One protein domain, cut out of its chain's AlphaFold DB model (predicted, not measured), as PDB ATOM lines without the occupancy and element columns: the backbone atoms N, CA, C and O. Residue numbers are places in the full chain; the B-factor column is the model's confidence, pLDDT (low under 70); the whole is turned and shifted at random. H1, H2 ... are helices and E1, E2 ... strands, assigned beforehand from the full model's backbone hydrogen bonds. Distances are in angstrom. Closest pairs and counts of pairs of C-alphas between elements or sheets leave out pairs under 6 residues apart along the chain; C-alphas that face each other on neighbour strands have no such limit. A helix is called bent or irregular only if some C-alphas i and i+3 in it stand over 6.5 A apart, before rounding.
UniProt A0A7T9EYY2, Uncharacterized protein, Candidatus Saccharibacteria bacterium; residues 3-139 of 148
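What this domain is: This is residues 3 to 139 of the 148 residues of an uncharacterized protein of Candidatus Saccharibacteria bacterium (UniProt A0A7T9EYY2). A twisted sheet of six strands curls round helix H2, which lies in the core between this sheet and a smaller sheet of four strands, while H1 covers the large sheet's other face. The short helix H3 is on the small sheet, and E1 of the small sheet runs on into E2 of the large one. The printed part has 137 residues, with three named helices and ten named strands in the order E1 E2 E3 E4 H1 E5 E6 E7 H2 H3 E8 E9 E10. The large sheet, E2 E3 E4 E5 E6 E7, is mixed, the small one, E1 E10 E9 E8, is antiparallel, and the class is mixed, helices and strands. The whole is compact, with a radius of gyration of the C-alphas of 14.2 A and spans of 37 by 35 by 29 A.

Where its parts are: The large sheet holds E2, residues 13 to 17, E3, 25 to 29, E4, 32 to 37, E5, 61 to 68, 22.4 A long, E6, 71 to 78, 22.8 A, and E7, 83 to 86. The small sheet holds E1, residues 3 to 10, 23.2 A, from C-alpha 3 at (34.423, -20.622, -5.065), E8, 110 to 113, E9, 119 to 124, and E10, 130 to 138, 25.9 A, ending with C-alpha 138 at (30.595, -17.945, -9.386). H1 is residues 43 to 56, 20.1 A, and irregular, with C-alphas 44 and 47 7.3 A apart; H2 is 91 to 99, 12.5 A, and H3 is 102 to 106.

How they stand to each other: E4 and E5 are parallel, with N 65 and O 35 at 2.7 A; E4, H1 and E5 form a strand-helix-strand unit, two parallel neighbour strands with a helix between, its crossover right-handed. E2 E3 E4, E5 E6 E7 and E8 E9 E10 are meanders, each strand the antiparallel neighbour of the one before, in successive hairpins; N 26 and O 16 are at 2.7 A, N 73 and O 66 at 2.8 A, N 134 and O 121 at 2.8 A. In the small sheet E1 and E10 are antiparallel, with N 133 and O 7 at 2.8 A. H1 and H2 are on opposite faces of the large sheet, three layers with helices on both faces. H1 has a height of 8.2 A over it; its closest C-alphas to E5 are those of Ala 54 and Phe 62, 5.1 A. The closest C-alphas of H2 and E3 are those of Val 27 and Ala 96, 5.9 A. H2 is also on the small sheet, at a height of 8.2 A, slantwise to the strands at 50 degrees to E9 on the local plane; Ser 94 and Ile 112 have the closest C-alphas of H2 and E8, 5.9 A. H3 is on the same face of the small sheet as H2; these helices are close but not clearly touching, with C-alphas 98 and 104 5.2 A apart. Every O i to N i+4 pair is within hydrogen-bond range in H2 and H3, but 8 of 10 in H1.

The domain as a whole: The C-alphas farthest apart, of Leu 19 and Glu 139, are 42.6 A apart. The printed part has no cut and no long link; E2 to E3 is short and the others are tight. Mean pLDDT of the printed part is 91.7, and residues 18 to 20 are under 70.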
ATOM      1  N   GLY A   3      34.460 -20.107  -6.438       77.75
ATOM      2  CA  GLY A   3      34.423 -20.622  -5.065       77.75
ATOM      3  C   GLY A   3      33.746 -21.988  -4.970       77.75
ATOM      4  O   GLY A   3      33.007 -22.398  -5.869       77.75
ATOM      5  N   GLN A   4      33.985 -22.692  -3.866       85.12
ATOM      6  CA  GLN A   4      33.232 -23.885  -3.484       85.12
ATOM      7  C   GLN A   4      32.514 -23.607  -2.169       85.12
ATOM      8  O   GLN A   4      33.141 -23.204  -1.193       85.12
ATOM      9  N   VAL A   5      31.208 -23.853  -2.148       85.44
ATOM     10  CA  VAL A   5      30.404 -23.794  -0.927       85.44
ATOM     11  C   VAL A   5      30.197 -25.219  -0.440       85.44
ATOM     12  O   VAL A   5      29.860 -26.101  -1.232       85.44
ATOM     13  N   ASN A   6      30.423 -25.439   0.854       89.31
ATOM     14  CA  ASN A   6      30.104 -26.684   1.540       89.31
ATOM     15  C   ASN A   6      29.065 -26.370   2.614       89.31
ATOM     16  O   ASN A   6      29.262 -25.441   3.394       89.31
ATOM     17  N   ILE A   7      27.984 -27.138   2.645       88.50
ATOM     18  CA  ILE A   7      26.915 -26.999   3.631       88.50
ATOM     19  C   ILE A   7      26.706 -28.365   4.275       88.50
ATOM     20  O   ILE A   7      26.660 -29.376   3.574       88.50
ATOM     21  N   GLU A   8      26.594 -28.394   5.597       87.00
ATOM     22  CA  GLU A   8      26.169 -29.570   6.347       87.00
ATOM     23  C   GLU A   8      24.797 -29.279   6.952       87.00
ATOM     24  O   GLU A   8      24.614 -28.246   7.596       87.00
ATOM     25  N   LEU A   9      23.823 -30.147   6.683       86.19
ATOM     26  CA  LEU A   9      22.436 -29.967   7.103       86.19
ATOM     27  C   LEU A   9      21.923 -31.258   7.733       86.19
ATOM     28  O   LEU A   9      22.063 -32.327   7.139       86.19
ATOM     29  N   ASP A  10      21.298 -31.150   8.901       86.69
ATOM     30  CA  ASP A  10      20.496 -32.224   9.483       86.69
ATOM     31  C   ASP A  10      19.040 -32.019   9.063       86.69
ATOM     32  O   ASP A  10      18.392 -31.058   9.483       86.69
ATOM     33  N   ILE A  11      18.559 -32.860   8.148       80.06
ATOM     34  CA  ILE A  11      17.240 -32.696   7.532       80.06
ATOM     35  C   ILE A  11      16.423 -33.948   7.821       80.06
ATOM     36  O   ILE A  11      16.724 -35.005   7.260       80.06
ATOM     37  N   PRO A  12      15.364 -33.852   8.645       76.00
ATOM     38  CA  PRO A  12      14.394 -34.925   8.764       76.00
ATOM     39  C   PRO A  12      13.825 -35.222   7.379       76.00
ATOM     40  O   PRO A  12      13.219 -34.351   6.753       76.00
ATOM     41  N   SER A  13      14.047 -36.444   6.899       76.94
ATOM     42  CA  SER A  13      13.508 -36.910   5.628       76.94
ATOM     43  C   SER A  13      12.559 -38.071   5.858       76.94
ATOM     44  O   SER A  13      12.949 -39.072   6.462       76.94
ATOM     45  N   VAL A  14      11.340 -37.952   5.343       78.56
ATOM     46  CA  VAL A  14      10.380 -39.059   5.285       78.56
ATOM     47  C   VAL A  14      10.267 -39.500   3.836       78.56
ATOM     48  O   VAL A  14      10.124 -38.649   2.957       78.56
ATOM     49  N   ILE A  15      10.359 -40.811   3.614       79.31
ATOM     50  CA  ILE A  15      10.133 -41.435   2.313       79.31
ATOM     51  C   ILE A  15       8.785 -42.150   2.368       79.31
ATOM     52  O   ILE A  15       8.530 -42.915   3.297       79.31
ATOM     53  N   ASP A  16       7.950 -41.882   1.377       79.56
ATOM     54  CA  ASP A  16       6.656 -42.520   1.143       79.56
ATOM     55  C   ASP A  16       6.588 -42.941  -0.335       79.56
ATOM     56  O   ASP A  16       7.330 -42.421  -1.167       79.56
ATOM     57  N   THR A  17       5.732 -43.891  -0.683       72.06
ATOM     58  CA  THR A  17       5.500 -44.294  -2.079       72.06
ATOM     59  C   THR A  17       4.295 -43.544  -2.627       72.06
ATOM     60  O   THR A  17       3.261 -43.464  -1.963       72.06
ATOM     61  N   ASN A  18       4.393 -42.995  -3.836       66.25
ATOM     62  CA  ASN A  18       3.260 -42.307  -4.443       66.25
ATOM     63  C   ASN A  18       2.140 -43.303  -4.801       66.25
ATOM     64  O   ASN A  18       2.383 -44.389  -5.316       66.25
ATOM     65  N   LEU A  19       0.885 -42.907  -4.576       57.38
ATOM     66  CA  LEU A  19      -0.300 -43.703  -4.920       57.38
ATOM     67  C   LEU A  19      -0.632 -43.669  -6.424       57.38
ATOM     68  O   LEU A  19      -1.480 -44.434  -6.876       57.38
ATOM     69  N   LEU A  20      -0.021 -42.750  -7.182       64.00
ATOM     70  CA  LEU A  20      -0.280 -42.560  -8.615       64.00
ATOM     71  C   LEU A  20       0.599 -43.450  -9.505       64.00
ATOM     72  O   LEU A  20       0.118 -43.937 -10.526       64.00
ATOM     73  N   ASP A  21       1.854 -43.660  -9.111       72.88
ATOM     74  CA  ASP A  21       2.807 -44.559  -9.764       72.88
ATOM     75  C   ASP A  21       3.636 -45.241  -8.661       72.88
ATOM     76  O   ASP A  21       4.265 -44.538  -7.866       72.88
ATOM     77  N   PRO A  22       3.628 -46.581  -8.558       72.62
ATOM     78  CA  PRO A  22       4.339 -47.295  -7.499       72.62
ATOM     79  C   PRO A  22       5.867 -47.156  -7.575       72.62
ATOM     80  O   PRO A  22       6.541 -47.467  -6.594       72.62
ATOM     81  N   GLU A  23       6.428 -46.718  -8.706       82.44
ATOM     82  CA  GLU A  23       7.868 -46.459  -8.830       82.44
ATOM     83  C   GLU A  23       8.273 -45.056  -8.354       82.44
ATOM     84  O   GLU A  23       9.461 -44.792  -8.139       82.44
ATOM     85  N   ASP A  24       7.301 -44.164  -8.163       90.31
ATOM     86  CA  ASP A  24       7.535 -42.809  -7.690       90.31
ATOM     87  C   ASP A  24       7.701 -42.779  -6.170       90.31
ATOM     88  O   ASP A  24       6.873 -43.274  -5.398       90.31
ATOM     89  N   MET A  25       8.754 -42.099  -5.727       93.00
ATOM     90  CA  MET A  25       9.059 -41.921  -4.310       93.00
ATOM     91  C   MET A  25       8.750 -40.493  -3.888       93.00
ATOM     92  O   MET A  25       9.150 -39.538  -4.547       93.00
ATOM     93  N   ILE A  26       8.071 -40.326  -2.763       94.50
ATOM     94  CA  ILE A  26       7.817 -39.032  -2.146       94.50
ATOM     95  C   ILE A  26       8.852 -38.804  -1.054       94.50
ATOM     96  O   ILE A  26       8.980 -39.613  -0.142       94.50
ATOM     97  N   VAL A  27       9.567 -37.686  -1.126       94.50
ATOM     98  CA  VAL A  27      10.538 -37.257  -0.117       94.50
ATOM     99  C   VAL A  27      10.072 -35.948   0.503       94.50
ATOM    100  O   VAL A  27       9.946 -34.940  -0.191       94.50
ATOM    101  N   SER A  28       9.844 -35.932   1.814       94.12
ATOM    102  CA  SER A  28       9.606 -34.697   2.573       94.12
ATOM    103  C   SER A  28      10.919 -34.164   3.140       94.12
ATOM    104  O   SER A  28      11.650 -34.918   3.774       94.12
ATOM    105  N   LEU A  29      11.220 -32.882   2.916       93.31
ATOM    106  CA  LEU A  29      12.411 -32.177   3.403       93.31
ATOM    107  C   LEU A  29      11.985 -30.953   4.227       93.31
ATOM    108  O   LEU A  29      12.167 -29.802   3.823       93.31
ATOM    109  N   GLY A  30      11.350 -31.199   5.374       89.00
ATOM    110  CA  GLY A  30      10.760 -30.144   6.201       89.00
ATOM    111  C   GLY A  30       9.555 -29.494   5.516       89.00
ATOM    112  O   GLY A  30       8.496 -30.102   5.422       89.00
ATOM    113  N   GLN A  31       9.716 -28.262   5.024       91.69
ATOM    114  CA  GLN A  31       8.621 -27.439   4.478       91.69
ATOM    115  C   GLN A  31       8.345 -27.650   2.980       91.69
ATOM    116  O   GLN A  31       7.526 -26.943   2.391       91.69
ATOM    117  N   ILE A  32       9.028 -28.599   2.342       95.62
ATOM    118  CA  ILE A  32       8.813 -28.935   0.935       95.62
ATOM    119  C   ILE A  32       8.802 -30.448   0.749       95.62
ATOM    120  O   ILE A  32       9.626 -31.162   1.321       95.62
ATOM    121  N   GLY A  33       7.850 -30.936  -0.040       96.38
ATOM    122  CA  GLY A  33       7.795 -32.326  -0.485       96.38
ATOM    123  C   GLY A  33       8.223 -32.447  -1.942       96.38
ATOM    124  O   GLY A  33       8.056 -31.504  -2.710       96.38
ATOM    125  N   PHE A  34       8.760 -33.596  -2.335       97.25
ATOM    126  CA  PHE A  34       9.111 -33.896  -3.718       97.25
ATOM    127  C   PHE A  34       8.586 -35.262  -4.123       97.25
ATOM    128  O   PHE A  34       8.843 -36.228  -3.420       97.25
ATOM    129  N   VAL A  35       7.938 -35.360  -5.283       96.12
ATOM    130  CA  VAL A  35       7.881 -36.629  -6.023       96.12
ATOM    131  C   VAL A  35       9.193 -36.787  -6.771       96.12
ATOM    132  O   VAL A  35       9.575 -35.894  -7.521       96.12
ATOM    133  N   VAL A  36       9.875 -37.910  -6.613       96.25
ATOM    134  CA  VAL A  36      11.028 -38.278  -7.424       96.25
ATOM    135  C   VAL A  36      10.615 -39.407  -8.351       96.25
ATOM    136  O   VAL A  36      10.166 -40.454  -7.892       96.25
ATOM    137  N   THR A  37      10.769 -39.175  -9.652       94.56
ATOM    138  CA  THR A  37      10.291 -40.078 -10.701       94.56
ATOM    139  C   THR A  37      11.349 -40.303 -11.772       94.56
ATOM    140  O   THR A  37      12.091 -39.387 -12.143       94.56
ATOM    141  N   LYS A  38      11.398 -41.516 -12.324       93.50
ATOM    142  CA  LYS A  38      12.164 -41.823 -13.544       93.50
ATOM    143  C   LYS A  38      11.343 -41.564 -14.809       93.50
ATOM    144  O   LYS A  38      11.913 -41.330 -15.881       93.50
ATOM    145  N   ASN A  39      10.019 -41.549 -14.678       92.06
ATOM    146  CA  ASN A  39       9.094 -41.367 -15.779       92.06
ATOM    147  C   ASN A  39       9.031 -39.892 -16.168       92.06
ATOM    148  O   ASN A  39       8.968 -38.994 -15.328       92.06
ATOM    149  N   ARG A  40       9.081 -39.620 -17.477       92.50
ATOM    150  CA  ARG A  40       8.987 -38.243 -17.959       92.50
ATOM    151  C   ARG A  40       7.585 -37.712 -17.651       92.50
ATOM    152  O   ARG A  40       6.619 -38.273 -18.169       92.50
ATOM    153  N   PRO A  41       7.456 -36.617 -16.888       91.50
ATOM    154  CA  PRO A  41       6.149 -36.093 -16.546       91.50
ATOM    155  C   PRO A  41       5.471 -35.437 -17.751       91.50
ATOM    156  O   PRO A  41       6.119 -34.846 -18.621       91.50
ATOM    157  N   VAL A  42       4.140 -35.474 -17.752       92.19
ATOM    158  CA  VAL A  42       3.309 -34.667 -18.650       92.19
ATOM    159  C   VAL A  42       3.199 -33.260 -18.059       92.19
ATOM    160  O   VAL A  42       2.430 -33.028 -17.128       92.19
ATOM    161  N   GLU A  43       3.984 -32.312 -18.582       90.75
ATOM    162  CA  GLU A  43       4.148 -30.979 -17.971       90.75
ATOM    163  C   GLU A  43       2.830 -30.210 -17.782       90.75
ATOM    164  O   GLU A  43       2.651 -29.538 -16.768       90.75
ATOM    165  N   THR A  44       1.866 -30.368 -18.694       91.56
ATOM    166  CA  THR A  44       0.548 -29.713 -18.607       91.56
ATOM    167  C   THR A  44      -0.287 -30.164 -17.405       91.56
ATOM    168  O   THR A  44      -1.221 -29.469 -17.015       91.56
ATOM    169  N   GLN A  45       0.043 -31.306 -16.798       91.94
ATOM    170  CA  GLN A  45      -0.652 -31.864 -15.635       91.94
ATOM    171  C   GLN A  45       0.113 -31.647 -14.321       91.94
ATOM    172  O   GLN A  45      -0.403 -31.977 -13.247       91.94
ATOM    173  N   LEU A  46       1.331 -31.093 -14.381       94.19
ATOM    174  CA  LEU A  46       2.210 -30.983 -13.219       94.19
ATOM    175  C   LEU A  46       1.688 -29.998 -12.184       94.19
ATOM    176  O   LEU A  46       1.555 -30.371 -11.023       94.19
ATOM    177  N   GLN A  47       1.364 -28.768 -12.583       96.31
ATOM    178  CA  GLN A  47       0.929 -27.749 -11.628       96.31
ATOM    179  C   GLN A  47      -0.313 -28.187 -10.825       96.31
ATOM    180  O   GLN A  47      -0.226 -28.177  -9.596       96.31
ATOM    181  N   PRO A  48      -1.417 -28.664 -11.443       95.56
ATOM    182  CA  PRO A  48      -2.571 -29.149 -10.679       95.56
ATOM    183  C   PRO A  48      -2.239 -30.333  -9.763       95.56
ATOM    184  O   PRO A  48      -2.808 -30.476  -8.680       95.56
ATOM    185  N   THR A  49      -1.315 -31.200 -10.187       94.38
ATOM    186  CA  THR A  49      -0.874 -32.350  -9.390       94.38
ATOM    187  C   THR A  49      -0.084 -31.901  -8.166       94.38
ATOM    188  O   THR A  49      -0.427 -32.293  -7.054       94.38
ATOM    189  N   LEU A  50       0.915 -31.037  -8.341       96.12
ATOM    190  CA  LEU A  50       1.734 -30.526  -7.242       96.12
ATOM    191  C   LEU A  50       0.928 -29.656  -6.278       96.12
ATOM    192  O   LEU A  50       1.132 -29.741  -5.070       96.12
ATOM    193  N   GLU A  51      -0.040 -28.886  -6.776       96.88
ATOM    194  CA  GLU A  51      -0.973 -28.150  -5.925       96.88
ATOM    195  C   GLU A  51      -1.797 -29.095  -5.042       96.88
ATOM    196  O   GLU A  51      -1.919 -28.877  -3.832       96.88
ATOM    197  N   ARG A  52      -2.340 -30.176  -5.620       95.19
ATOM    198  CA  ARG A  52      -3.067 -31.202  -4.861       95.19
ATOM    199  C   ARG A  52      -2.171 -31.849  -3.805       95.19
ATOM    200  O   ARG A  52      -2.616 -32.024  -2.675       95.19
ATOM    201  N   MET A  53      -0.922 -32.160  -4.143       94.44
ATOM    202  CA  MET A  53       0.030 -32.759  -3.206       94.44
ATOM    203  C   MET A  53       0.421 -31.805  -2.073       94.44
ATOM    204  O   MET A  53       0.400 -32.208  -0.912       94.44
ATOM    205  N   ALA A  54       0.683 -30.529  -2.372       95.81
ATOM    206  CA  ALA A  54       0.937 -29.505  -1.357       95.81
ATOM    207  C   ALA A  54      -0.223 -29.403  -0.352       95.81
ATOM    208  O   ALA A  54      -0.004 -29.271   0.852       95.81
ATOM    209  N   LYS A  55      -1.472 -29.511  -0.830       95.06
ATOM    210  CA  LYS A  55      -2.667 -29.557   0.028       95.06
ATOM    211  C   LYS A  55      -2.743 -30.858   0.834       95.06
ATOM    212  O   LYS A  55      -2.921 -30.792   2.044       95.06
ATOM    213  N   GLN A  56      -2.573 -32.012   0.187       93.12
ATOM    214  CA  GLN A  56      -2.663 -33.336   0.816       93.12
ATOM    215  C   GLN A  56      -1.652 -33.515   1.954       93.12
ATOM    216  O   GLN A  56      -2.016 -33.990   3.024       93.12
ATOM    217  N   TYR A  57      -0.400 -33.113   1.735       92.38
ATOM    218  CA  TYR A  57       0.669 -33.211   2.731       92.38
ATOM    219  C   TYR A  57       0.732 -31.991   3.663       92.38
ATOM    220  O   TYR A  57       1.582 -31.935   4.545       92.38
ATOM    221  N   ASN A  58      -0.161 -31.010   3.480       94.62
ATOM    222  CA  ASN A  58      -0.175 -29.739   4.199       94.62
ATOM    223  C   ASN A  58       1.193 -29.019   4.220       94.62
ATOM    224  O   ASN A  58       1.632 -28.512   5.252       94.62
ATOM    225  N   LEU A  59       1.860 -28.957   3.066       95.25
ATOM    226  CA  LEU A  59       3.165 -28.313   2.912       95.25
ATOM    227  C   LEU A  59       3.046 -26.975   2.157       95.25
ATOM    228  O   LEU A  59       2.211 -26.850   1.256       95.25
ATOM    229  N   PRO A  60       3.885 -25.971   2.487       97.06
ATOM    230  CA  PRO A  60       3.966 -24.708   1.743       97.06
ATOM    231  C   PRO A  60       4.321 -24.877   0.261       97.06
ATOM    232  O   PRO A  60       3.852 -24.113  -0.583       97.06
ATOM    233  N   ALA A  61       5.145 -25.874  -0.058       97.62
ATOM    234  CA  ALA A  61       5.580 -26.158  -1.415       97.62
ATOM    235  C   ALA A  61       5.624 -27.664  -1.685       97.62
ATOM    236  O   ALA A  61       5.862 -28.477  -0.788       97.62
ATOM    237  N   PHE A  62       5.426 -28.026  -2.948       97.50
ATOM    238  CA  PHE A  62       5.620 -29.387  -3.426       97.50
ATOM    239  C   PHE A  62       6.268 -29.356  -4.804       97.50
ATOM    240  O   PHE A  62       5.884 -28.562  -5.663       97.50
ATOM    241  N   GLY A  63       7.257 -30.211  -5.014       97.44
ATOM    242  CA  GLY A  63       7.975 -30.329  -6.268       97.44
ATOM    243  C   GLY A  63       7.871 -31.712  -6.891       97.44
ATOM    244  O   GLY A  63       7.454 -32.685  -6.267       97.44
ATOM    245  N   LEU A  64       8.292 -31.795  -8.145       97.19
ATOM    246  CA  LEU A  64       8.597 -33.042  -8.823       97.19
ATOM    247  C   LEU A  64      10.021 -32.968  -9.360       97.19
ATOM    248  O   LEU A  64      10.416 -31.977  -9.971       97.19
ATOM    249  N   VAL A  65      10.779 -34.033  -9.148       97.69
ATOM    250  CA  VAL A  65      12.118 -34.226  -9.680       97.69
ATOM    251  C   VAL A  65      12.070 -35.389 -10.651       97.69
ATOM    252  O   VAL A  65      12.009 -36.549 -10.252       97.69
ATOM    253  N   TRP A  66      12.127 -35.076 -11.943       96.88
ATOM    254  CA  TRP A  66      12.330 -36.099 -12.957       96.88
ATOM    255  C   TRP A  66      13.824 -36.415 -13.071       96.88
ATOM    256  O   TRP A  66      14.620 -35.561 -13.467       96.88
ATOM    257  N   THR A  67      14.220 -37.636 -12.716       95.75
ATOM    258  CA  THR A  67      15.595 -38.126 -12.853       95.75
ATOM    259  C   THR A  67      15.797 -38.695 -14.254       95.75
ATOM    260  O   THR A  67      15.328 -39.789 -14.568       95.75
ATOM    261  N   SER A  68      16.504 -37.955 -15.105       93.75
ATOM    262  CA  SER A  68      16.863 -38.383 -16.458       93.75
ATOM    263  C   SER A  68      18.328 -38.841 -16.524       93.75
ATOM    264  O   SER A  68      19.122 -38.479 -15.653       93.75
ATOM    265  N   PRO A  69      18.759 -39.526 -17.601       91.25
ATOM    266  CA  PRO A  69      20.176 -39.841 -17.812       91.25
ATOM    267  C   PRO A  69      21.106 -38.615 -17.859       91.25
ATOM    268  O   PRO A  69      22.314 -38.759 -17.714       91.25
ATOM    269  N   LYS A  70      20.567 -37.407 -18.085       92.44
ATOM    270  CA  LYS A  70      21.334 -36.151 -18.141       92.44
ATOM    271  C   LYS A  70      21.371 -35.397 -16.806       92.44
ATOM    272  O   LYS A  70      21.939 -34.312 -16.750       92.44
ATOM    273  N   GLY A  71      20.750 -35.942 -15.761       95.81
ATOM    274  CA  GLY A  71      20.551 -35.270 -14.481       95.81
ATOM    275  C   GLY A  71      19.077 -35.010 -14.183       95.81
ATOM    276  O   GLY A  71      18.179 -35.566 -14.825       95.81
ATOM    277  N   ILE A  72      18.836 -34.167 -13.186       97.81
ATOM    278  CA  ILE A  72      17.493 -33.865 -12.702       97.81
ATOM    279  C   ILE A  72      16.807 -32.775 -13.528       97.81
ATOM    280  O   ILE A  72      17.446 -31.839 -14.007       97.81
ATOM    281  N   VAL A  73      15.483 -32.865 -13.628       97.56
ATOM    282  CA  VAL A  73      14.605 -31.802 -14.126       97.56
ATOM    283  C   VAL A  73      13.574 -31.483 -13.035       97.56
ATOM    284  O   VAL A  73      12.587 -32.209 -12.901       97.56
ATOM    285  N   PRO A  74      13.830 -30.449 -12.216       97.62
ATOM    286  CA  PRO A  74      12.961 -30.057 -11.117       97.62
ATOM    287  C   PRO A  74      11.828 -29.124 -11.567       97.62
ATOM    288  O   PRO A  74      12.025 -28.187 -12.345       97.62
ATOM    289  N   PHE A  75      10.651 -29.354 -11.003       97.88
ATOM    290  CA  PHE A  75       9.491 -28.476 -11.062       97.88
ATOM    291  C   PHE A  75       9.017 -28.216  -9.637       97.88
ATOM    292  O   PHE A  75       8.948 -29.156  -8.850       97.88
ATOM    293  N   VAL A  76       8.679 -26.976  -9.298       98.12
ATOM    294  CA  VAL A  76       8.245 -26.600  -7.949       98.12
ATOM    295  C   VAL A  76       6.965 -25.785  -8.029       98.12
ATOM    296  O   VAL A  76       6.870 -24.829  -8.797       98.12
ATOM    297  N   PHE A  77       5.987 -26.169  -7.216       98.25
ATOM    298  CA  PHE A  77       4.804 -25.382  -6.920       98.25
ATOM    299  C   PHE A  77       4.896 -24.820  -5.498       98.25
ATOM    300  O   PHE A  77       5.175 -25.563  -4.553       98.25
ATOM    301  N   VAL A  78       4.622 -23.525  -5.343       98.00
ATOM    302  CA  VAL A  78       4.543 -22.840  -4.045       98.00
ATOM    303  C   VAL A  78       3.115 -22.350  -3.841       98.00
ATOM    304  O   VAL A  78       2.579 -21.612  -4.667       98.00
ATOM    305  N   ARG A  79       2.500 -22.769  -2.732       96.44
ATOM    306  CA  ARG A  79       1.074 -22.566  -2.455       96.44
ATOM    307  C   ARG A  79       0.725 -21.101  -2.224       96.44
ATOM    308  O   ARG A  79      -0.257 -20.625  -2.778       96.44
ATOM    309  N   ASP A  80       1.534 -20.397  -1.439       95.19
ATOM    310  CA  ASP A  80       1.218 -19.034  -0.990       95.19
ATOM    311  C   ASP A  80       1.239 -18.017  -2.140       95.19
ATOM    312  O   ASP A  80       0.478 -17.052  -2.143       95.19
ATOM    313  N   THR A  81       2.082 -18.250  -3.147       95.94
ATOM    314  CA  THR A  81       2.218 -17.406  -4.342       95.94
ATOM    315  C   THR A  81       1.493 -17.975  -5.561       95.94
ATOM    316  O   THR A  81       1.509 -17.349  -6.620       95.94
ATOM    317  N   SER A  82       0.901 -19.171  -5.449       95.75
ATOM    318  CA  SER A  82       0.380 -19.953  -6.579       95.75
ATOM    319  C   SER A  82       1.370 -20.061  -7.750       95.75
ATOM    320  O   SER A  82       0.971 -20.142  -8.913       95.75
ATOM    321  N   SER A  83       2.676 -20.036  -7.465       97.19
ATOM    322  CA  SER A  83       3.710 -20.024  -8.499       97.19
ATOM    323  C   SER A  83       4.127 -21.439  -8.864       97.19
ATOM    324  O   SER A  83       4.391 -22.253  -7.980       97.19
ATOM    325  N   PHE A  84       4.259 -21.697 -10.162       97.75
ATOM    326  CA  PHE A  84       4.798 -22.936 -10.706       97.75
ATOM    327  C   PHE A  84       6.032 -22.634 -11.551       97.75
ATOM    328  O   PHE A  84       5.973 -21.828 -12.481       97.75
ATOM    329  N   VAL A  85       7.156 -23.262 -11.214       97.00
ATOM    330  CA  VAL A  85       8.453 -22.968 -11.826       97.00
ATOM    331  C   VAL A  85       9.138 -24.262 -12.230       97.00
ATOM    332  O   VAL A  85       9.288 -25.181 -11.430       97.00
ATOM    333  N   ARG A  86       9.607 -24.309 -13.478       97.06
ATOM    334  CA  ARG A  86      10.612 -25.275 -13.921       97.06
ATOM    335  C   ARG A  86      11.983 -24.705 -13.586       97.06
ATOM    336  O   ARG A  86      12.443 -23.775 -14.250       97.06
ATOM    337  N   GLU A  87      12.610 -25.210 -12.534       96.00
ATOM    338  CA  GLU A  87      13.831 -24.601 -12.015       96.00
ATOM    339  C   GLU A  87      15.049 -24.966 -12.870       96.00
ATOM    340  O   GLU A  87      15.145 -26.048 -13.450       96.00
ATOM    341  N   THR A  88      16.013 -24.049 -12.947       94.38
ATOM    342  CA  THR A  88      17.298 -24.285 -13.622       94.38
ATOM    343  C   THR A  88      18.325 -24.923 -12.686       94.38
ATOM    344  O   THR A  88      19.217 -25.638 -13.142       94.38
ATOM    345  N   ALA A  89      18.175 -24.709 -11.379       92.69
ATOM    346  CA  ALA A  89      18.943 -25.326 -10.309       92.69
ATOM    347  C   ALA A  89      18.036 -25.491  -9.081       92.69
ATOM    348  O   ALA A  89      17.304 -24.572  -8.736       92.69
ATOM    349  N   CYS A  90      18.108 -26.648  -8.427       95.44
ATOM    350  CA  CYS A  90      17.297 -26.995  -7.263       95.44
ATOM    351  C   CYS A  90      18.143 -27.788  -6.260       95.44
ATOM    352  O   CYS A  90      18.458 -28.952  -6.504       95.44
ATOM    353  N   GLY A  91      18.558 -27.164  -5.153       94.19
ATOM    354  CA  GLY A  91      19.377 -27.834  -4.133       94.19
ATOM    355  C   GLY A  91      18.611 -28.927  -3.384       94.19
ATOM    356  O   GLY A  91      19.094 -30.049  -3.243       94.19
ATOM    357  N   SER A  92      17.384 -28.621  -2.963       95.06
ATOM    358  CA  SER A  92      16.499 -29.562  -2.270       95.06
ATOM    359  C   SER A  92      16.028 -30.696  -3.185       95.06
ATOM    360  O   SER A  92      16.026 -31.848  -2.767       95.06
ATOM    361  N   GLY A  93      15.738 -30.414  -4.457       96.50
ATOM    362  CA  GLY A  93      15.427 -31.438  -5.456       96.50
ATOM    363  C   GLY A  93      16.612 -32.363  -5.746       96.50
ATOM    364  O   GLY A  93      16.432 -33.573  -5.875       96.50
ATOM    365  N   SER A  94      17.840 -31.829  -5.774       97.38
ATOM    366  CA  SER A  94      19.051 -32.658  -5.856       97.38
ATOM    367  C   SER A  94      19.200 -33.576  -4.643       97.38
ATOM    368  O   SER A  94      19.525 -34.750  -4.806       97.38
ATOM    369  N   LEU A  95      18.917 -33.077  -3.437       96.44
ATOM    370  CA  LEU A  95      18.932 -33.889  -2.223       96.44
ATOM    371  C   LEU A  95      17.841 -34.971  -2.233       96.44
ATOM    372  O   LEU A  95      18.132 -36.116  -1.898       96.44
ATOM    373  N   ALA A  96      16.621 -34.645  -2.666       96.56
ATOM    374  CA  ALA A  96      15.542 -35.622  -2.810       96.56
ATOM    375  C   ALA A  96      15.924 -36.746  -3.788       96.56
ATOM    376  O   ALA A  96      15.775 -37.921  -3.460       96.56
ATOM    377  N   ALA A  97      16.503 -36.403  -4.947       96.69
ATOM    378  CA  ALA A  97      17.010 -37.385  -5.908       96.69
ATOM    379  C   ALA A  97      18.129 -38.261  -5.330       96.69
ATOM    380  O   ALA A  97      18.159 -39.466  -5.569       96.69
ATOM    381  N   TYR A  98      19.037 -37.669  -4.550       96.44
ATOM    382  CA  TYR A  98      20.085 -38.418  -3.865       96.44
ATOM    383  C   TYR A  98      19.504 -39.422  -2.867       96.44
ATOM    384  O   TYR A  98      19.891 -40.586  -2.896       96.44
ATOM    385  N   ILE A  99      18.555 -39.003  -2.024       94.25
ATOM    386  CA  ILE A  99      17.946 -39.843  -0.982       94.25
ATOM    387  C   ILE A  99      17.327 -41.121  -1.564       94.25
ATOM    388  O   ILE A  99      17.480 -42.183  -0.969       94.25
ATOM    389  N   VAL A 100      16.672 -41.030  -2.724       93.00
ATOM    390  CA  VAL A 100      16.018 -42.186  -3.366       93.00
ATOM    391  C   VAL A 100      16.963 -43.030  -4.229       93.00
ATOM    392  O   VAL A 100      16.554 -44.048  -4.780       93.00
ATOM    393  N   SER A 101      18.216 -42.602  -4.394       92.44
ATOM    394  CA  SER A 101      19.211 -43.317  -5.193       92.44
ATOM    395  C   SER A 101      19.930 -44.403  -4.386       92.44
ATOM    396  O   SER A 101      20.032 -44.333  -3.155       92.44
ATOM    397  N   ASP A 102      20.538 -45.360  -5.090       89.06
ATOM    398  CA  ASP A 102      21.412 -46.371  -4.478       89.06
ATOM    399  C   ASP A 102      22.566 -45.721  -3.698       89.06
ATOM    400  O   ASP A 102      22.945 -46.185  -2.622       89.06
ATOM    401  N   ALA A 103      23.091 -44.598  -4.199       88.25
ATOM    402  CA  ALA A 103      24.160 -43.858  -3.541       88.25
ATOM    403  C   ALA A 103      23.717 -43.247  -2.202       88.25
ATOM    404  O   ALA A 103      24.481 -43.270  -1.235       88.25
ATOM    405  N   GLY A 104      22.480 -42.743  -2.133       85.06
ATOM    406  CA  GLY A 104      21.877 -42.242  -0.898       85.06
ATOM    407  C   GLY A 104      21.671 -43.334   0.140       85.06
ATOM    408  O   GLY A 104      21.973 -43.128   1.318       85.06
ATOM    409  N   SER A 105      21.244 -44.514  -0.310       85.62
ATOM    410  CA  SER A 105      21.113 -45.702   0.539       85.62
ATOM    411  C   SER A 105      22.471 -46.189   1.057       85.62
ATOM    412  O   SER A 105      22.597 -46.543   2.227       85.62
ATOM    413  N   ALA A 106      23.507 -46.150   0.216       86.69
ATOM    414  CA  ALA A 106      24.864 -46.556   0.574       86.69
ATOM    415  C   ALA A 106      25.668 -45.481   1.337       86.69
ATOM    416  O   ALA A 106      26.762 -45.771   1.822       86.69
ATOM    417  N   GLY A 107      25.173 -44.240   1.435       88.69
ATOM    418  CA  GLY A 107      25.883 -43.122   2.073       88.69
ATOM    419  C   GLY A 107      27.181 -42.718   1.363       88.69
ATOM    420  O   GLY A 107      28.114 -42.210   1.990       88.69
ATOM    421  N   VAL A 108      27.274 -42.963   0.056       92.94
ATOM    422  CA  VAL A 108      28.457 -42.624  -0.748       92.94
ATOM    423  C   VAL A 108      28.304 -41.256  -1.407       92.94
ATOM    424  O   VAL A 108      27.193 -40.730  -1.509       92.94
ATOM    425  N   ASP A 109      29.430 -40.669  -1.818       95.31
ATOM    426  CA  ASP A 109      29.421 -39.413  -2.572       95.31
ATOM    427  C   ASP A 109      28.720 -39.634  -3.920       95.31
ATOM    428  O   ASP A 109      28.972 -40.627  -4.606       95.31
ATOM    429  N   CYS A 110      27.856 -38.701  -4.309       96.25
ATOM    430  CA  CYS A 110      27.171 -38.732  -5.595       96.25
ATOM    431  C   CYS A 110      27.028 -37.325  -6.169       96.25
ATOM    432  O   CYS A 110      26.607 -36.402  -5.468       96.25
ATOM    433  N   ASP A 111      27.343 -37.179  -7.453       97.31
ATOM    434  CA  ASP A 111      27.127 -35.946  -8.198       97.31
ATOM    435  C   ASP A 111      25.730 -35.939  -8.817       97.31
ATOM    436  O   ASP A 111      25.426 -36.706  -9.733       97.31
ATOM    437  N   ILE A 112      24.883 -35.025  -8.348       97.56
ATOM    438  CA  ILE A 112      23.561 -34.795  -8.923       97.56
ATOM    439  C   ILE A 112      23.640 -33.615  -9.889       97.56
ATOM    440  O   ILE A 112      23.748 -32.456  -9.477       97.56
ATOM    441  N   PHE A 113      23.582 -33.908 -11.188       97.31
ATOM    442  CA  PHE A 113      23.611 -32.896 -12.243       97.31
ATOM    443  C   PHE A 113      22.275 -32.162 -12.354       97.31
ATOM    444  O   PHE A 113      21.216 -32.780 -12.452       97.31
ATOM    445  N   GLN A 114      22.336 -30.836 -12.351       96.44
ATOM    446  CA  GLN A 114      21.195 -29.932 -12.482       96.44
ATOM    447  C   GLN A 114      20.973 -29.529 -13.951       96.44
ATOM    448  O   GLN A 114      21.881 -29.699 -14.769       96.44
ATOM    449  N   PRO A 115      19.824 -28.921 -14.311       96.12
ATOM    450  CA  PRO A 115      19.563 -28.469 -15.683       96.12
ATOM    451  C   PRO A 115      20.617 -27.518 -16.272       96.12
ATOM    452  O   PRO A 115      20.824 -27.511 -17.482       96.12
ATOM    453  N   THR A 116      21.323 -26.745 -15.439       93.94
ATOM    454  CA  THR A 116      22.472 -25.914 -15.863       93.94
ATOM    455  C   THR A 116      23.707 -26.715 -16.304       93.94
ATOM    456  O   THR A 116      24.695 -26.132 -16.754       93.94
ATOM    457  N   GLY A 117      23.706 -28.036 -16.123       93.38
ATOM    458  CA  GLY A 117      24.860 -28.914 -16.321       93.38
ATOM    459  C   GLY A 117      25.887 -28.852 -15.187       93.38
ATOM    460  O   GLY A 117      26.953 -29.458 -15.291       93.38
ATOM    461  N   LYS A 118      25.613 -28.109 -14.108       94.75
ATOM    462  CA  LYS A 118      26.447 -28.097 -12.898       94.75
ATOM    463  C   LYS A 118      25.966 -29.164 -11.921       94.75
ATOM    464  O   LYS A 118      24.773 -29.443 -11.852       94.75
ATOM    465  N   ALA A 119      26.902 -29.762 -11.192       96.25
ATOM    466  CA  ALA A 119      26.603 -30.779 -10.194       96.25
ATOM    467  C   ALA A 119      26.570 -30.188  -8.781       96.25
ATOM    468  O   ALA A 119      27.332 -29.269  -8.462       96.25
ATOM    469  N   ILE A 120      25.718 -30.778  -7.946       96.81
ATOM    470  CA  ILE A 120      25.831 -30.727  -6.490       96.81
ATOM    471  C   ILE A 120      26.316 -32.104  -6.041       96.81
ATOM    472  O   ILE A 120      25.642 -33.102  -6.296       96.81
ATOM    473  N   THR A 121      27.469 -32.152  -5.381       97.50
ATOM    474  CA  THR A 121      27.984 -33.380  -4.769       97.50
ATOM    475  C   THR A 121      27.336 -33.548  -3.403       97.50
ATOM    476  O   THR A 121      27.395 -32.632  -2.578       97.50
ATOM    477  N   ILE A 122      26.716 -34.699  -3.157       97.06
ATOM    478  CA  ILE A 122      25.984 -34.986  -1.921       97.06
ATOM    479  C   ILE A 122      26.525 -36.263  -1.280       97.06
ATOM    480  O   ILE A 122      26.787 -37.247  -1.969       97.06
ATOM    481  N   ARG A 123      26.658 -36.248   0.050       95.44
ATOM    482  CA  ARG A 123      26.930 -37.428   0.879       95.44
ATOM    483  C   ARG A 123      26.081 -37.410   2.138       95.44
ATOM    484  O   ARG A 123      26.052 -36.403   2.844       95.44
ATOM    485  N   ARG A 124      25.474 -38.546   2.476       93.56
ATOM    486  CA  ARG A 124      24.872 -38.787   3.791       93.56
ATOM    487  C   ARG A 124      25.902 -39.353   4.759       93.56
ATOM    488  O   ARG A 124      26.629 -40.288   4.430       93.56
ATOM    489  N   LYS A 125      25.928 -38.836   5.984       90.50
ATOM    490  CA  LYS A 125      26.671 -39.464   7.078       90.50
ATOM    491  C   LYS A 125      25.904 -40.705   7.547       90.50
ATOM    492  O   LYS A 125      24.760 -40.603   7.991       90.50
ATOM    493  N   LEU A 126      26.530 -41.877   7.429       85.25
ATOM    494  CA  LEU A 126      25.913 -43.165   7.763       85.25
ATOM    495  C   LEU A 126      25.333 -43.176   9.185       85.25
ATOM    496  O   LEU A 126      25.952 -42.674  10.121       85.25
ATOM    497  N   GLY A 127      24.135 -43.749   9.325       82.75
ATOM    498  CA  GLY A 127      23.411 -43.817  10.598       82.75
ATOM    499  C   GLY A 127      22.779 -42.498  11.058       82.75
ATOM    500  O   GLY A 127      22.289 -42.432  12.180       82.75
ATOM    501  N   THR A 128      22.780 -41.451  10.224       87.38
ATOM    502  CA  THR A 128      22.222 -40.129  10.564       87.38
ATOM    503  C   THR A 128      21.350 -39.570   9.435       87.38
ATOM    504  O   THR A 128      21.349 -40.101   8.324       87.38
ATOM    505  N   ASN A 129      20.643 -38.467   9.695       86.62
ATOM    506  CA  ASN A 129      19.958 -37.656   8.676       86.62
ATOM    507  C   ASN A 129      20.758 -36.399   8.297       86.62
ATOM    508  O   ASN A 129      20.214 -35.419   7.791       86.62
ATOM    509  N   THR A 130      22.073 -36.450   8.518       91.19
ATOM    510  CA  THR A 130      22.986 -35.364   8.189       91.19
ATOM    511  C   THR A 130      23.566 -35.553   6.793       91.19
ATOM    512  O   THR A 130      24.122 -36.608   6.463       91.19
ATOM    513  N   PHE A 131      23.470 -34.504   5.983       93.75
ATOM    514  CA  PHE A 131      23.949 -34.468   4.611       93.75
ATOM    515  C   PHE A 131      24.995 -33.381   4.444       93.75
ATOM    516  O   PHE A 131      24.802 -32.242   4.868       93.75
ATOM    517  N   ARG A 132      26.081 -33.723   3.757       95.25
ATOM    518  CA  ARG A 132      27.042 -32.761   3.235       95.25
ATOM    519  C   ARG A 132      26.719 -32.497   1.774       95.25
ATOM    520  O   ARG A 132      26.671 -33.431   0.978       95.25
ATOM    521  N   LEU A 133      26.543 -31.227   1.434       95.75
ATOM    522  CA  LEU A 133      26.333 -30.749   0.076       95.75
ATOM    523  C   LEU A 133      27.514 -29.869  -0.325       95.75
ATOM    524  O   LEU A 133      27.942 -29.007   0.443       95.75
ATOM    525  N   ALA A 134      28.028 -30.066  -1.534       95.56
ATOM    526  CA  ALA A 134      29.092 -29.252  -2.090       95.56
ATOM    527  C   ALA A 134      28.751 -28.798  -3.512       95.56
ATOM    528  O   ALA A 134      28.378 -29.605  -4.362       95.56
ATOM    529  N   ALA A 135      28.907 -27.501  -3.782       94.00
ATOM    530  CA  ALA A 135      28.626 -26.914  -5.090       94.00
ATOM    531  C   ALA A 135      29.667 -25.855  -5.464       94.00
ATOM    532  O   ALA A 135      30.238 -25.178  -4.604       94.00
ATOM    533  N   ARG A 136      29.908 -25.698  -6.770       91.00
ATOM    534  CA  ARG A 136      30.742 -24.611  -7.301       91.00
ATOM    535  C   ARG A 136      29.879 -23.391  -7.579       91.00
ATOM    536  O   ARG A 136      28.876 -23.501  -8.278       91.00
ATOM    537  N   VAL A 137      30.320 -22.233  -7.100       86.81
ATOM    538  CA  VAL A 137      29.632 -20.955  -7.298       86.81
ATOM    539  C   VAL A 137      30.545 -19.961  -8.002       86.81
ATOM    540  O   VAL A 137      31.768 -19.971  -7.824       86.81
ATOM    541  N   ASN A 138      29.934 -19.107  -8.817       85.50
ATOM    542  CA  ASN A 138      30.595 -17.945  -9.386       85.50
ATOM    543  C   ASN A 138      30.052 -16.712  -8.678       85.50
ATOM    544  O   ASN A 138      28.842 -16.554  -8.539       85.50
ATOM    545  N   GLU A 139      30.959 -15.850  -8.261       82.94
ATOM    546  CA  GLU A 139      30.622 -14.510  -7.808       82.94
ATOM    547  C   GLU A 139      30.028 -13.697  -8.966       82.94
ATOM    548  O   GLU A 139      30.582 -13.696 -10.070       82.94
TER     549      GLU A 139